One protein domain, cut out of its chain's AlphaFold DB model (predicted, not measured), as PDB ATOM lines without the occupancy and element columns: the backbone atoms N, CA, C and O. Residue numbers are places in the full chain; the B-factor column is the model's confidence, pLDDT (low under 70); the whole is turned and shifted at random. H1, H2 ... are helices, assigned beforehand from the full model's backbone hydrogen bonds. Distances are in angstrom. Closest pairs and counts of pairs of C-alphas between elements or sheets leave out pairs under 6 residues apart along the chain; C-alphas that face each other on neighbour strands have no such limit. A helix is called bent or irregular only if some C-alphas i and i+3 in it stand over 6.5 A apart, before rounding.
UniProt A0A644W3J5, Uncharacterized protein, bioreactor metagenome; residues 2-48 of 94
ATOM      1  N   LEU A   2     159.479 208.531 201.003       83.25
ATOM      2  CA  LEU A   2     160.254 207.733 200.033       83.25
ATOM      3  C   LEU A   2     160.193 208.262 198.591       83.25
ATOM      4  O   LEU A   2     161.181 208.174 197.876       83.25
ATOM      5  N   THR A   3     159.086 208.888 198.188       89.19
ATOM      6  CA  THR A   3     158.950 209.530 196.869       89.19
ATOM      7  C   THR A   3     160.018 210.594 196.626       89.19
ATOM      8  O   THR A   3     160.561 210.680 195.536       89.19
ATOM      9  N   ILE A   4     160.368 211.367 197.657       91.81
ATOM     10  CA  ILE A   4     161.389 212.416 197.561       91.81
ATOM     11  C   ILE A   4     162.760 211.769 197.352       91.81
ATOM     12  O   ILE A   4     163.498 212.160 196.455       91.81
ATOM     13  N   PHE A   5     163.068 210.715 198.112       88.19
ATOM     14  CA  PHE A   5     164.304 209.952 197.939       88.19
ATOM     15  C   PHE A   5     164.398 209.288 196.564       88.19
ATOM     16  O   PHE A   5     165.454 209.335 195.942       88.19
ATOM     17  N   ALA A   6     163.299 208.720 196.061       90.38
ATOM     18  CA  ALA A   6     163.243 208.121 194.733       90.38
ATOM     19  C   ALA A   6     163.465 209.164 193.627       90.38
ATOM     20  O   ALA A   6     164.200 208.904 192.679       90.38
ATOM     21  N   VAL A   7     162.894 210.363 193.774       90.81
ATOM     22  CA  VAL A   7     163.102 211.481 192.842       90.81
ATOM     23  C   VAL A   7     164.550 211.974 192.881       90.81
ATOM     24  O   VAL A   7     165.144 212.185 191.826       90.81
ATOM     25  N   ILE A   8     165.156 212.096 194.066       89.44
ATOM     26  CA  ILE A   8     166.566 212.491 194.213       89.44
ATOM     27  C   ILE A   8     167.487 211.438 193.587       89.44
ATOM     28  O   ILE A   8     168.362 211.775 192.790       89.44
ATOM     29  N   ALA A   9     167.270 210.159 193.900       87.06
ATOM     30  CA  ALA A   9     168.050 209.059 193.342       87.06
ATOM     31  C   ALA A   9     167.900 208.987 191.815       87.06
ATOM     32  O   ALA A   9     168.896 208.880 191.100       87.06
ATOM     33  N   GLY A  10     166.672 209.130 191.309       89.62
ATOM     34  CA  GLY A  10     166.380 209.199 189.881       89.62
ATOM     35  C   GLY A  10     167.085 210.371 189.200       89.62
ATOM     36  O   GLY A  10     167.715 210.179 188.164       89.62
ATOM     37  N   GLY A  11     167.067 211.557 189.812       84.81
ATOM     38  CA  GLY A  11     167.759 212.744 189.307       84.81
ATOM     39  C   GLY A  11     169.277 212.565 189.212       84.81
ATOM     40  O   GLY A  11     169.876 212.941 188.206       84.81
ATOM     41  N   ILE A  12     169.902 211.925 190.207       84.00
ATOM     42  CA  ILE A  12     171.345 211.631 190.202       84.00
ATOM     43  C   ILE A  12     171.697 210.640 189.088       84.00
ATOM     44  O   ILE A  12     172.668 210.846 188.359       84.00
ATOM     45  N   ILE A  13     170.906 209.575 188.933       83.94
ATOM     46  CA  ILE A  13     171.113 208.563 187.890       83.94
ATOM     47  C   ILE A  13     170.946 209.196 186.506       83.94
ATOM     48  O   ILE A  13     171.800 209.016 185.637       83.94
ATOM     49  N   PHE A  14     169.896 209.996 186.321       81.06
ATOM     50  CA  PHE A  14     169.617 210.689 185.069       81.06
ATOM     51  C   PHE A  14     170.718 211.698 184.718       81.06
ATOM     52  O   PHE A  14     171.238 211.679 183.604       81.06
ATOM     53  N   GLY A  15     171.158 212.509 185.686       75.31
ATOM     54  CA  GLY A  15     172.266 213.452 185.519       75.31
ATOM     55  C   GLY A  15     173.596 212.764 185.202       75.31
ATOM     56  O   GLY A  15     174.359 213.250 184.369       75.31
ATOM     57  N   ARG A  16     173.861 211.592 185.794       74.81
ATOM     58  CA  ARG A  16     175.079 210.814 185.530       74.81
ATOM     59  C   ARG A  16     175.067 210.158 184.149       74.81
ATOM     60  O   ARG A  16     176.096 210.168 183.481       74.81
ATOM     61  N   ILE A  17     173.922 209.637 183.702       72.38
ATOM     62  CA  ILE A  17     173.748 209.098 182.342       72.38
ATOM     63  C   ILE A  17     173.961 210.202 181.300       72.38
ATOM     64  O   ILE A  17     174.632 209.967 180.294       72.38
ATOM     65  N   LEU A  18     173.452 211.409 181.569       66.50
ATOM     66  CA  LEU A  18     173.643 212.571 180.708       66.50
ATOM     67  C   LEU A  18     175.122 212.998 180.682       66.50
ATOM     68  O   LEU A  18     175.715 213.030 179.613       66.50
ATOM     69  N   CYS A  19     175.776 213.196 181.830       62.41
ATOM     70  CA  CYS A  19     177.197 213.581 181.884       62.41
ATOM     71  C   CYS A  19     178.175 212.556 181.275       62.41
ATOM     72  O   CYS A  19     179.281 212.933 180.899       62.41
ATOM     73  N   ASN A  20     177.809 211.272 181.187       61.97
ATOM     74  CA  ASN A  20     178.699 210.220 180.683       61.97
ATOM     75  C   ASN A  20     178.826 210.194 179.147       61.97
ATOM     76  O   ASN A  20     179.754 209.594 178.606       61.97
ATOM     77  N   ARG A  21     177.906 210.832 178.415       59.12
ATOM     78  CA  ARG A  21     178.115 211.161 177.000       59.12
ATOM     79  C   ARG A  21     178.802 212.522 176.983       59.12
ATOM     80  O   ARG A  21     178.409 213.398 177.737       59.12
ATOM     81  N   ASN A  22     179.840 212.686 176.174       56.84
ATOM     82  CA  ASN A  22     180.695 213.875 176.108       56.84
ATOM     83  C   ASN A  22     179.892 215.137 175.701       56.84
ATOM     84  O   ASN A  22     179.881 215.550 174.544       56.84
ATOM     85  N   LEU A  23     179.124 215.698 176.637       53.56
ATOM     86  CA  LEU A  23     178.109 216.715 176.393       53.56
ATOM     87  C   LEU A  23     178.666 218.079 176.786       53.56
ATOM     88  O   LEU A  23     178.172 218.718 177.712       53.56
ATOM     89  N   SER A  24     179.613 218.596 176.000       60.56
ATOM     90  CA  SER A  24     179.919 220.040 175.984       60.56
ATOM     91  C   SER A  24     178.668 220.908 175.741       60.56
ATOM     92  O   SER A  24     178.688 222.113 175.974       60.56
ATOM     93  N   TYR A  25     177.559 220.294 175.313       65.25
ATOM     94  CA  TYR A  25     176.248 220.910 175.137       65.25
ATOM     95  C   TYR A  25     175.397 220.990 176.411       65.25
ATOM     96  O   TYR A  25     174.545 221.872 176.485       65.25
ATOM     97  N   LEU A  26     175.617 220.138 177.423       73.75
ATOM     98  CA  LEU A  26     174.838 220.187 178.669       73.75
ATOM     99  C   LEU A  26     174.997 221.517 179.409       73.75
ATOM    100  O   LEU A  26     173.982 222.128 179.738       73.75
ATOM    101  N   PRO A  27     176.236 222.005 179.630       78.12
ATOM    102  CA  PRO A  27     176.458 223.292 180.274       78.12
ATOM    103  C   PRO A  27     175.781 224.414 179.494       78.12
ATOM    104  O   PRO A  27     175.123 225.257 180.083       78.12
ATOM    105  N   ARG A  28     175.862 224.380 178.157       81.44
ATOM    106  CA  ARG A  28     175.263 225.401 177.292       81.44
ATOM    107  C   ARG A  28     173.731 225.395 177.351       81.44
ATOM    108  O   ARG A  28     173.141 226.468 177.435       81.44
ATOM    109  N   ILE A  29     173.097 224.221 177.367       84.38
ATOM    110  CA  ILE A  29     171.640 224.083 177.535       84.38
ATOM    111  C   ILE A  29     171.209 224.542 178.933       84.38
ATOM    112  O   ILE A  29     170.260 225.311 179.050       84.38
ATOM    113  N   ILE A  30     171.923 224.133 179.986       85.69
ATOM    114  CA  ILE A  30     171.624 224.532 181.368       85.69
ATOM    115  C   ILE A  30     171.769 226.045 181.535       85.69
ATOM    116  O   ILE A  30     170.869 226.676 182.073       85.69
ATOM    117  N   THR A  31     172.847 226.656 181.036       87.88
ATOM    118  CA  THR A  31     173.028 228.113 181.082       87.88
ATOM    119  C   THR A  31     171.911 228.841 180.343       87.88
ATOM    120  O   THR A  31     171.406 229.833 180.860       87.88
ATOM    121  N   PHE A  32     171.487 228.343 179.177       92.00
ATOM    122  CA  PHE A  32     170.377 228.932 178.427       92.00
ATOM    123  C   PHE A  32     169.052 228.844 179.197       92.00
ATOM    124  O   PHE A  32     168.330 229.833 179.305       92.00
ATOM    125  N   ILE A  33     168.765 227.685 179.797       89.94
ATOM    126  CA  ILE A  33     167.584 227.475 180.644       89.94
ATOM    127  C   ILE A  33     167.631 228.379 181.882       89.94
ATOM    128  O   ILE A  33     166.628 229.007 182.199       89.94
ATOM    129  N   ILE A  34     168.782 228.495 182.554       93.25
ATOM    130  CA  ILE A  34     168.967 229.394 183.703       93.25
ATOM    131  C   ILE A  34     168.741 230.845 183.285       93.25
ATOM    132  O   ILE A  34     168.050 231.566 183.989       93.25
ATOM    133  N   TRP A  35     169.275 231.277 182.141       95.38
ATOM    134  CA  TRP A  35     169.029 232.619 181.609       95.38
ATOM    135  C   TRP A  35     167.542 232.880 181.373       95.38
ATOM    136  O   TRP A  35     167.035 233.916 181.793       95.38
ATOM    137  N   ALA A  36     166.838 231.934 180.750       94.56
ATOM    138  CA  ALA A  36     165.401 232.043 180.530       94.56
ATOM    139  C   ALA A  36     164.631 232.093 181.858       94.56
ATOM    140  O   ALA A  36     163.817 232.987 182.052       94.56
ATOM    141  N   LEU A  37     164.927 231.191 182.797       93.75
ATOM    142  CA  LEU A  37     164.321 231.165 184.132       93.75
ATOM    143  C   LEU A  37     164.579 232.458 184.903       93.75
ATOM    144  O   LEU A  37     163.649 232.993 185.489       93.75
ATOM    145  N   LEU A  38     165.810 232.972 184.891       92.38
ATOM    146  CA  LEU A  38     166.165 234.234 185.540       92.38
ATOM    147  C   LEU A  38     165.435 235.415 184.904       92.38
ATOM    148  O   LEU A  38     165.019 236.321 185.618       92.38
ATOM    149  N   LEU A  39     165.257 235.402 183.582       93.31
ATOM    150  CA  LEU A  39     164.508 236.433 182.874       93.31
ATOM    151  C   LEU A  39     163.018 236.376 183.215       93.31
ATOM    152  O   LEU A  39     162.441 237.401 183.559       93.31
ATOM    153  N   LEU A  40     162.409 235.188 183.170       91.50
ATOM    154  CA  LEU A  40     161.014 234.987 183.568       91.50
ATOM    155  C   LEU A  40     160.809 235.403 185.027       91.50
ATOM    156  O   LEU A  40     159.912 236.189 185.314       91.50
ATOM    157  N   LEU A  41     161.692 234.959 185.921       89.06
ATOM    158  CA  LEU A  41     161.674 235.326 187.332       89.06
ATOM    159  C   LEU A  41     161.822 236.839 187.515       89.06
ATOM    160  O   LEU A  41     161.103 237.428 188.312       89.06
ATOM    161  N   GLY A  42     162.721 237.483 186.771       84.62
ATOM    162  CA  GLY A  42     162.914 238.929 186.811       84.62
ATOM    163  C   GLY A  42     161.684 239.711 186.348       84.62
ATOM    164  O   GLY A  42     161.343 240.717 186.963       84.62
ATOM    165  N   LEU A  43     160.984 239.239 185.312       83.75
ATOM    166  CA  LEU A  43     159.727 239.835 184.847       83.75
ATOM    167  C   LEU A  43     158.590 239.633 185.856       83.75
ATOM    168  O   LEU A  43     157.867 240.576 186.170       83.75
ATOM    169  N   GLU A  44     158.451 238.423 186.391       80.81
ATOM    170  CA  GLU A  44     157.395 238.059 187.335       80.81
ATOM    171  C   GLU A  44     157.576 238.783 188.674       80.81
ATOM    172  O   GLU A  44     156.644 239.390 189.198       80.81
ATOM    173  N   VAL A  45     158.801 238.825 189.194       76.69
ATOM    174  CA  VAL A  45     159.141 239.558 190.419       76.69
ATOM    175  C   VAL A  45     159.117 241.075 190.192       76.69
ATOM    176  O   VAL A  45     158.674 241.815 191.068       76.69
ATOM    177  N   GLY A  46     159.538 241.553 189.017       68.06
ATOM    178  CA  GLY A  46     159.572 242.976 188.667       68.06
ATOM    179  C   GLY A  46     158.197 243.596 188.400       68.06
ATOM    180  O   GLY A  46     158.011 244.788 188.629       68.06
ATOM    181  N   SER A  47     157.211 242.807 187.966       66.88
ATOM    182  CA  SER A  47     155.835 243.282 187.763       66.88
ATOM    183  C   SER A  47     155.005 243.317 189.054       66.88
ATOM    184  O   SER A  47     153.887 243.834 189.036       66.88
ATOM    185  N   ASN A  48     155.520 242.782 190.167       70.50
ATOM    186  CA  ASN A  48     154.814 242.719 191.443       70.50
ATOM    187  C   ASN A  48     155.269 243.850 192.390       70.50
ATOM    188  O   ASN A  48     156.328 243.751 193.022       70.50
TER     189      ASN A  48
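AT A GLANCE: This is residues 2 to 48 of the 94 residues of an uncharacterized protein of bioreactor metagenome (UniProt A0A644W3J5). Two long straight helices, H2 and the somewhat shorter H1, meet near their ends as an open V, with the short loop of residues 20 to 24 at the corner and the space between the two arms empty. Both arms lie nearly in one plane, and the outline is flat, with spans of 39 by 33 by 5 A. The printed part has 47 residues with two named helices, H1 then H2 along the chain, and no named strand. The class is all helix, and the whole is extended, with a radius of gyration of the C-alphas of 15.0 A.

IN THESE COORDINATES: The longest helix, H2, covers residues 25 to 46 and measures 30.8 A from first to last C-alpha. It begins with C-alpha 25 at (176.248, 220.910, 175.137) and ends with C-alpha 46 at (159.572, 242.976, 188.667). H1 covers residues 2 to 19 and measures 25.5 A, beginning with C-alpha 2 at (160.254, 207.733, 200.033). Neither helix is bent.

HOW THE PARTS SIT: H2 and H1 are close but not clearly touching, with 2 pairs of C-alphas within 8 A. Their closest C-alphas, those of Cys 19 and Leu 26, are 7.7 A apart. Their lines stand at a steep tilt of 51 degrees, and they run opposite ways. Their centres are 22.0 A apart. Residues 28 to 48, of which 28 to 46 belong to H2, stand free, and so do residues 2 to 14 of H1 and residues 20 to 25. In H1 and H2 every O i to N i+4 pair is within hydrogen-bond range.

THE WHOLE: The two C-alphas farthest apart, those of Arg 21 and Asn 48, are 41.8 A apart. The printed part has no cut, and the link from H1 to H2, 5 residues, is tight. The mean pLDDT of the printed part is 80.6, and confidence is low, under 70, at residues 18 to 25 and 46 to 47.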